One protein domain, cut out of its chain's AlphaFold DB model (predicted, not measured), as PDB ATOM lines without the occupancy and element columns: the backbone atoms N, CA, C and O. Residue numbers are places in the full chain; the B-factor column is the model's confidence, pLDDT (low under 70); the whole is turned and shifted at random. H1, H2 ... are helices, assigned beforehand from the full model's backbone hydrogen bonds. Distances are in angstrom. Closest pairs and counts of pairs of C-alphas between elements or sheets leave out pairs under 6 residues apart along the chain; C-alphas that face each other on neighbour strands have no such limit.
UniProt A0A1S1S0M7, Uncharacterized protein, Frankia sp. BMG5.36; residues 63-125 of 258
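What this domain is: This is residues 63 to 125 of the 258 residues of an uncharacterized protein of Frankia sp. BMG5.36 (UniProt A0A1S1S0M7). A long helix, H1, and a shorter one, H2, make an open V with unequal arms: H1 leads into a tight turn, from which H2 folds back, leaving the space between the arms empty. The printed part has 63 residues, with two named helices in the order H1, H2 and no named strand; the class is all helix. It is extended, with a radius of gyration of the C-alphas of 18.7 A, and flat, spanning 57 by 29 by 6 A.

How they stand to each other: H1, residues 63 to 102, and H2, residues 106 to 125, are joined by a tight link of 3 residues. They are only just apart, their closest C-alphas 8.3 A from each other. Residues 63 to 99, 101 to 107 and 109 to 125 stand free. O i to N i+4 pairs are within hydrogen-bond range in 33 of 36 cases in H1 and 12 of 16 in H2.

Where its parts are: H1 begins at C-alpha 63 (382.405, 248.945, 475.636) and measures 55.0 A from first to last C-alpha. H2 measures 30.8 A and ends at C-alpha 125 (392.863, 221.513, 488.024).

The domain as a whole: The two C-alphas farthest apart, those of Gly 64 and Pro 104, are 58.0 A apart. The printed part has no cut. Model confidence is low, with pLDDT under 70, at residues 103 to 125.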
ATOM      1  N   ARG A  63     383.098 250.181 476.030       86.06
ATOM      2  CA  ARG A  63     382.405 248.945 475.636       86.06
ATOM      3  C   ARG A  63     381.893 248.994 474.203       86.06
ATOM      4  O   ARG A  63     381.890 247.961 473.558       86.06
ATOM      5  N   GLY A  64     381.523 250.150 473.657       88.00
ATOM      6  CA  GLY A  64     381.188 250.243 472.229       88.00
ATOM      7  C   GLY A  64     382.413 249.990 471.329       88.00
ATOM      8  O   GLY A  64     382.459 248.982 470.617       88.00
ATOM      9  N   PRO A  65     383.440 250.858 471.384       80.56
ATOM     10  CA  PRO A  65     384.619 250.760 470.521       80.56
ATOM     11  C   PRO A  65     385.488 249.524 470.783       80.56
ATOM     12  O   PRO A  65     385.975 248.904 469.840       80.56
ATOM     13  N   VAL A  66     385.676 249.139 472.048       84.75
ATOM     14  CA  VAL A  66     386.514 247.997 472.445       84.75
ATOM     15  C   VAL A  66     385.829 246.679 472.132       84.75
ATOM     16  O   VAL A  66     386.513 245.743 471.748       84.75
ATOM     17  N   LEU A  67     384.503 246.568 472.222       84.75
ATOM     18  CA  LEU A  67     383.835 245.318 471.847       84.75
ATOM     19  C   LEU A  67     383.804 245.149 470.318       84.75
ATOM     20  O   LEU A  67     384.007 244.043 469.820       84.75
ATOM     21  N   ALA A  68     383.635 246.242 469.565       81.88
ATOM     22  CA  ALA A  68     383.718 246.223 468.103       81.88
ATOM     23  C   ALA A  68     385.153 245.972 467.594       81.88
ATOM     24  O   ALA A  68     385.366 245.142 466.706       81.88
ATOM     25  N   GLY A  69     386.148 246.649 468.174       82.50
ATOM     26  CA  GLY A  69     387.564 246.469 467.845       82.50
ATOM     27  C   GLY A  69     388.133 245.154 468.373       82.50
ATOM     28  O   GLY A  69     388.878 244.476 467.674       82.50
ATOM     29  N   GLY A  70     387.720 244.748 469.570       82.00
ATOM     30  CA  GLY A  70     388.136 243.525 470.248       82.00
ATOM     31  C   GLY A  70     387.654 242.273 469.537       82.00
ATOM     32  O   GLY A  70     388.440 241.352 469.376       82.00
ATOM     33  N   LYS A  71     386.422 242.247 469.008       83.25
ATOM     34  CA  LYS A  71     385.968 241.134 468.159       83.25
ATOM     35  C   LYS A  71     386.819 240.990 466.899       83.25
ATOM     36  O   LYS A  71     387.246 239.887 466.591       83.25
ATOM     37  N   LYS A  72     387.128 242.091 466.203       82.94
ATOM     38  CA  LYS A  72     388.000 242.059 465.012       82.94
ATOM     39  C   LYS A  72     389.436 241.662 465.355       82.94
ATOM     40  O   LYS A  72     390.048 240.891 464.623       82.94
ATOM     41  N   ALA A  73     389.971 242.163 466.468       80.44
ATOM     42  CA  ALA A  73     391.308 241.823 466.944       80.44
ATOM     43  C   ALA A  73     391.400 240.361 467.402       80.44
ATOM     44  O   ALA A  73     392.368 239.687 467.079       80.44
ATOM     45  N   ALA A  74     390.385 239.854 468.106       82.69
ATOM     46  CA  ALA A  74     390.300 238.458 468.517       82.69
ATOM     47  C   ALA A  74     390.162 237.536 467.305       82.69
ATOM     48  O   ALA A  74     390.870 236.541 467.236       82.69
ATOM     49  N   LEU A  75     389.328 237.897 466.324       88.62
ATOM     50  CA  LEU A  75     389.184 237.134 465.085       88.62
ATOM     51  C   LEU A  75     390.508 237.079 464.311       88.62
ATOM     52  O   LEU A  75     390.978 236.004 463.973       88.62
ATOM     53  N   SER A  76     391.178 238.218 464.127       78.81
ATOM     54  CA  SER A  76     392.467 238.263 463.419       78.81
ATOM     55  C   SER A  76     393.619 237.629 464.208       78.81
ATOM     56  O   SER A  76     394.549 237.080 463.618       78.81
ATOM     57  N   ALA A  77     393.578 237.660 465.541       77.44
ATOM     58  CA  ALA A  77     394.501 236.903 466.381       77.44
ATOM     59  C   ALA A  77     394.229 235.397 466.304       77.44
ATOM     60  O   ALA A  77     395.180 234.621 466.285       77.44
ATOM     61  N   TYR A  78     392.963 234.991 466.216       85.06
ATOM     62  CA  TYR A  78     392.554 233.601 466.046       85.06
ATOM     63  C   TYR A  78     392.977 233.068 464.674       85.06
ATOM     64  O   TYR A  78     393.651 232.045 464.603       85.06
ATOM     65  N   GLU A  79     392.724 233.818 463.600       87.19
ATOM     66  CA  GLU A  79     393.176 233.494 462.239       87.19
ATOM     67  C   GLU A  79     394.706 233.361 462.162       87.19
ATOM     68  O   GLU A  79     395.228 232.401 461.596       87.19
ATOM     69  N   ARG A  80     395.454 234.275 462.798       79.31
ATOM     70  CA  ARG A  80     396.926 234.189 462.881       79.31
ATOM     71  C   ARG A  80     397.416 233.074 463.805       79.31
ATOM     72  O   ARG A  80     398.522 232.570 463.616       79.31
ATOM     73  N   GLY A  81     396.634 232.734 464.823       83.75
ATOM     74  CA  GLY A  81     396.933 231.680 465.781       83.75
ATOM     75  C   GLY A  81     396.808 230.303 465.147       83.75
ATOM     76  O   GLY A  81     397.718 229.496 465.300       83.75
ATOM     77  N   ILE A  82     395.746 230.073 464.372       86.75
ATOM     78  CA  ILE A  82     395.505 228.795 463.693       86.75
ATOM     79  C   ILE A  82     396.682 228.431 462.790       86.75
ATOM     80  O   ILE A  82     397.210 227.336 462.924       86.75
ATOM     81  N   GLY A  83     397.159 229.355 461.949       85.94
ATOM     82  CA  GLY A  83     398.290 229.068 461.058       85.94
ATOM     83  C   GLY A  83     399.551 228.631 461.811       85.94
ATOM     84  O   GLY A  83     400.219 227.688 461.407       85.94
ATOM     85  N   LYS A  84     399.841 229.260 462.958       85.12
ATOM     86  CA  LYS A  84     400.984 228.876 463.798       85.12
ATOM     87  C   LYS A  84     400.777 227.560 464.534       85.12
ATOM     88  O   LYS A  84     401.737 226.818 464.680       85.12
ATOM     89  N   LEU A  85     399.561 227.278 465.003       89.88
ATOM     90  CA  LEU A  85     399.246 226.000 465.641       89.88
ATOM     91  C   LEU A  85     399.339 224.854 464.642       89.88
ATOM     92  O   LEU A  85     399.900 223.822 464.975       89.88
ATOM     93  N   THR A  86     398.820 225.031 463.429       92.12
ATOM     94  CA  THR A  86     398.907 224.012 462.382       92.12
ATOM     95  C   THR A  86     400.354 223.769 461.969       92.12
ATOM     96  O   THR A  86     400.747 222.614 461.860       92.12
ATOM     97  N   GLU A  87     401.158 224.823 461.803       91.94
ATOM     98  CA  GLU A  87     402.583 224.685 461.482       91.94
ATOM     99  C   GLU A  87     403.358 223.983 462.607       91.94
ATOM    100  O   GLU A  87     404.108 223.051 462.343       91.94
ATOM    101  N   ASP A  88     403.134 224.361 463.869       93.06
ATOM    102  CA  ASP A  88     403.790 223.737 465.029       93.06
ATOM    103  C   ASP A  88     403.363 222.271 465.205       93.06
ATOM    104  O   ASP A  88     404.189 221.401 465.480       93.06
ATOM    105  N   LEU A  89     402.079 221.968 464.982       93.88
ATOM    106  CA  LEU A  89     401.565 220.600 465.028       93.88
ATOM    107  C   LEU A  89     402.118 219.761 463.870       93.88
ATOM    108  O   LEU A  89     402.471 218.602 464.076       93.88
ATOM    109  N   SER A  90     402.226 220.344 462.673       94.25
ATOM    110  CA  SER A  90     402.828 219.711 461.496       94.25
ATOM    111  C   SER A  90     404.307 219.410 461.737       94.25
ATOM    112  O   SER A  90     404.736 218.270 461.573       94.25
ATOM    113  N   HIS A  91     405.060 220.392 462.237       95.94
ATOM    114  CA  HIS A  91     406.470 220.250 462.586       95.94
ATOM    115  C   HIS A  91     406.680 219.148 463.624       95.94
ATOM    116  O   HIS A  91     407.456 218.224 463.397       95.94
ATOM    117  N   ARG A  92     405.923 219.176 464.727       93.06
ATOM    118  CA  ARG A  92     405.999 218.147 465.774       93.06
ATOM    119  C   ARG A  92     405.591 216.771 465.279       93.06
ATOM    120  O   ARG A  92     406.196 215.787 465.676       93.06
ATOM    121  N   THR A  93     404.582 216.683 464.417       93.00
ATOM    122  CA  THR A  93     404.181 215.402 463.825       93.00
ATOM    123  C   THR A  93     405.272 214.874 462.896       93.00
ATOM    124  O   THR A  93     405.543 213.677 462.909       93.00
ATOM    125  N   SER A  94     405.936 215.748 462.135       92.38
ATOM    126  CA  SER A  94     407.078 215.375 461.298       92.38
ATOM    127  C   SER A  94     408.264 214.906 462.139       92.38
ATOM    128  O   SER A  94     408.833 213.863 461.841       92.38
ATOM    129  N   GLU A  95     408.611 215.625 463.208       92.31
ATOM    130  CA  GLU A  95     409.679 215.226 464.133       92.31
ATOM    131  C   GLU A  95     409.352 213.914 464.844       92.31
ATOM    132  O   GLU A  95     410.204 213.034 464.925       92.31
ATOM    133  N   LEU A  96     408.108 213.743 465.302       89.12
ATOM    134  CA  LEU A  96     407.655 212.501 465.918       89.12
ATOM    135  C   LEU A  96     407.728 211.344 464.927       89.12
ATOM    136  O   LEU A  96     408.217 210.283 465.293       89.12
ATOM    137  N   ARG A  97     407.305 211.548 463.675       87.25
ATOM    138  CA  ARG A  97     407.376 210.523 462.630       87.25
ATOM    139  C   ARG A  97     408.821 210.135 462.319       87.25
ATOM    140  O   ARG A  97     409.101 208.945 462.275       87.25
ATOM    141  N   SER A  98     409.728 211.106 462.199       85.75
ATOM    142  CA  SER A  98     411.161 210.833 462.037       85.75
ATOM    143  C   SER A  98     411.751 210.116 463.255       85.75
ATOM    144  O   SER A  98     412.547 209.201 463.101       85.75
ATOM    145  N   SER A  99     411.330 210.473 464.473       81.38
ATOM    146  CA  SER A  99     411.794 209.801 465.694       81.38
ATOM    147  C   SER A  99     411.210 208.395 465.887       81.38
ATOM    148  O   SER A  99     411.837 207.565 466.535       81.38
ATOM    149  N   LEU A 100     410.025 208.117 465.328       78.06
ATOM    150  CA  LEU A 100     409.385 206.798 465.361       78.06
ATOM    151  C   LEU A 100     410.037 205.812 464.390       78.06
ATOM    152  O   LEU A 100     410.052 204.623 464.683       78.06
ATOM    153  N   ASP A 101     410.560 206.290 463.259       80.25
ATOM    154  CA  ASP A 101     411.353 205.452 462.348       80.25
ATOM    155  C   ASP A 101     412.691 205.036 462.995       80.25
ATOM    156  O   ASP A 101     413.197 203.945 462.740       80.25
ATOM    157  N   GLU A 102     413.233 205.865 463.895       74.25
ATOM    158  CA  GLU A 102     414.513 205.621 464.578       74.25
ATOM    159  C   GLU A 102     414.364 204.877 465.928       74.25
ATOM    160  O   GLU A 102     415.336 204.327 466.449       74.25
ATOM    161  N   SER A 103     413.167 204.855 466.537       59.72
ATOM    162  CA  SER A 103     412.956 204.353 467.906       59.72
ATOM    163  C   SER A 103     411.908 203.228 467.971       59.72
ATOM    164  O   SER A 103     410.765 203.424 467.556       59.72
ATOM    165  N   PRO A 104     412.244 202.037 468.512       60.12
ATOM    166  CA  PRO A 104     411.350 200.883 468.506       60.12
ATOM    167  C   PRO A 104     410.055 201.159 469.289       60.12
ATOM    168  O   PRO A 104     410.075 201.527 470.465       60.12
ATOM    169  N   ALA A 105     408.915 200.917 468.631       62.25
ATOM    170  CA  ALA A 105     407.549 201.268 469.048       62.25
ATOM    171  C   ALA A 105     407.117 200.823 470.467       62.25
ATOM    172  O   ALA A 105     406.105 201.305 470.981       62.25
ATOM    173  N   ALA A 106     407.870 199.938 471.122       62.59
ATOM    174  CA  ALA A 106     407.582 199.442 472.465       62.59
ATOM    175  C   ALA A 106     407.842 200.475 473.586       62.59
ATOM    176  O   ALA A 106     407.121 200.469 474.582       62.59
ATOM    177  N   GLU A 107     408.808 201.394 473.443       61.62
ATOM    178  CA  GLU A 107     409.091 202.406 474.487       61.62
ATOM    179  C   GLU A 107     408.138 203.615 474.451       61.62
ATOM    180  O   GLU A 107     407.876 204.251 475.477       61.62
ATOM    181  N   LEU A 108     407.597 203.943 473.276       60.97
ATOM    182  CA  LEU A 108     406.750 205.123 473.070       60.97
ATOM    183  C   LEU A 108     405.344 204.966 473.668       60.97
ATOM    184  O   LEU A 108     404.788 205.940 474.183       60.97
ATOM    185  N   GLY A 109     404.801 203.745 473.691       69.56
ATOM    186  CA  GLY A 109     403.497 203.458 474.299       69.56
ATOM    187  C   GLY A 109     403.448 203.742 475.807       69.56
ATOM    188  O   GLY A 109     402.443 204.244 476.308       69.56
ATOM    189  N   GLY A 110     404.552 203.510 476.528       69.56
ATOM    190  CA  GLY A 110     404.630 203.750 477.976       69.56
ATOM    191  C   GLY A 110     404.707 205.233 478.354       69.56
ATOM    192  O   GLY A 110     404.078 205.668 479.318       69.56
ATOM    193  N   LYS A 111     405.435 206.043 477.573       67.44
ATOM    194  CA  LYS A 111     405.627 207.480 477.853       67.44
ATOM    195  C   LYS A 111     404.414 208.325 477.446       67.44
ATOM    196  O   LYS A 111     404.083 209.287 478.139       67.44
ATOM    197  N   ALA A 112     403.710 207.942 476.377       60.97
ATOM    198  CA  ALA A 112     402.485 208.619 475.950       60.97
ATOM    199  C   ALA A 112     401.349 208.488 476.986       60.97
ATOM    200  O   ALA A 112     400.651 209.468 477.255       60.97
ATOM    201  N   GLY A 113     401.212 207.324 477.635       68.38
ATOM    202  CA  GLY A 113     400.238 207.119 478.715       68.38
ATOM    203  C   GLY A 113     400.505 207.989 479.951       68.38
ATOM    204  O   GLY A 113     399.575 208.566 480.515       68.38
ATOM    205  N   ALA A 114     401.775 208.164 480.331       69.75
ATOM    206  CA  ALA A 114     402.163 209.012 481.463       69.75
ATOM    207  C   ALA A 114     401.925 210.515 481.197       69.75
ATOM    208  O   ALA A 114     401.473 211.256 482.077       69.75
ATOM    209  N   LEU A 115     402.179 210.974 479.968       64.75
ATOM    210  CA  LEU A 115     401.914 212.358 479.567       64.75
ATOM    211  C   LEU A 115     400.414 212.659 479.464       64.75
ATOM    212  O   LEU A 115     399.978 213.711 479.921       64.75
ATOM    213  N   ALA A 116     399.606 211.733 478.943       65.94
ATOM    214  CA  ALA A 116     398.153 211.905 478.900       65.94
ATOM    215  C   ALA A 116     397.534 212.015 480.310       65.94
ATOM    216  O   ALA A 116     396.643 212.840 480.527       65.94
ATOM    217  N   GLY A 117     398.051 211.253 481.282       65.81
ATOM    218  CA  GLY A 117     397.637 211.345 482.685       65.81
ATOM    219  C   GLY A 117     397.932 212.716 483.304       65.81
ATOM    220  O   GLY A 117     397.032 213.353 483.844       65.81
ATOM    221  N   THR A 118     399.157 213.226 483.151       69.25
ATOM    222  CA  THR A 118     399.562 214.529 483.725       69.25
ATOM    223  C   THR A 118     398.876 215.728 483.067       69.25
ATOM    224  O   THR A 118     398.577 216.722 483.735       69.25
ATOM    225  N   LEU A 119     398.585 215.640 481.768       66.44
ATOM    226  CA  LEU A 119     397.877 216.689 481.036       66.44
ATOM    227  C   LEU A 119     396.388 216.724 481.414       66.44
ATOM    228  O   LEU A 119     395.823 217.801 481.571       66.44
ATOM    229  N   THR A 120     395.775 215.564 481.657       68.56
ATOM    230  CA  THR A 120     394.395 215.474 482.167       68.56
ATOM    231  C   THR A 120     394.288 216.001 483.601       68.56
ATOM    232  O   THR A 120     393.353 216.733 483.914       68.56
ATOM    233  N   ASP A 121     395.275 215.710 484.450       69.75
ATOM    234  CA  ASP A 121     395.327 216.175 485.844       69.75
ATOM    235  C   ASP A 121     395.493 217.709 485.929       69.75
ATOM    236  O   ASP A 121     394.763 218.418 486.629       69.75
ATOM    237  N   THR A 122     396.380 218.273 485.104       63.88
ATOM    238  CA  THR A 122     396.578 219.732 485.039       63.88
ATOM    239  C   THR A 122     395.402 220.477 484.407       63.88
ATOM    240  O   THR A 122     395.070 221.574 484.866       63.88
ATOM    241  N   LEU A 123     394.730 219.896 483.407       64.19
ATOM    242  CA  LEU A 123     393.532 220.492 482.813       64.19
ATOM    243  C   LEU A 123     392.316 220.387 483.751       64.19
ATOM    244  O   LEU A 123     391.555 221.348 483.875       64.19
ATOM    245  N   GLY A 124     392.180 219.278 484.488       59.09
ATOM    246  CA  GLY A 124     391.170 219.106 485.538       59.09
ATOM    247  C   GLY A 124     391.319 220.127 486.670       59.09
ATOM    248  O   GLY A 124     390.327 220.669 487.157       59.09
ATOM    249  N   ARG A 125     392.561 220.494 487.009       62.03
ATOM    250  CA  ARG A 125     392.863 221.513 488.024       62.03
ATOM    251  C   ARG A 125     392.460 222.941 487.631       62.03
ATOM    252  O   ARG A 125     392.274 223.773 488.511       62.03
TER     253      ARG A 125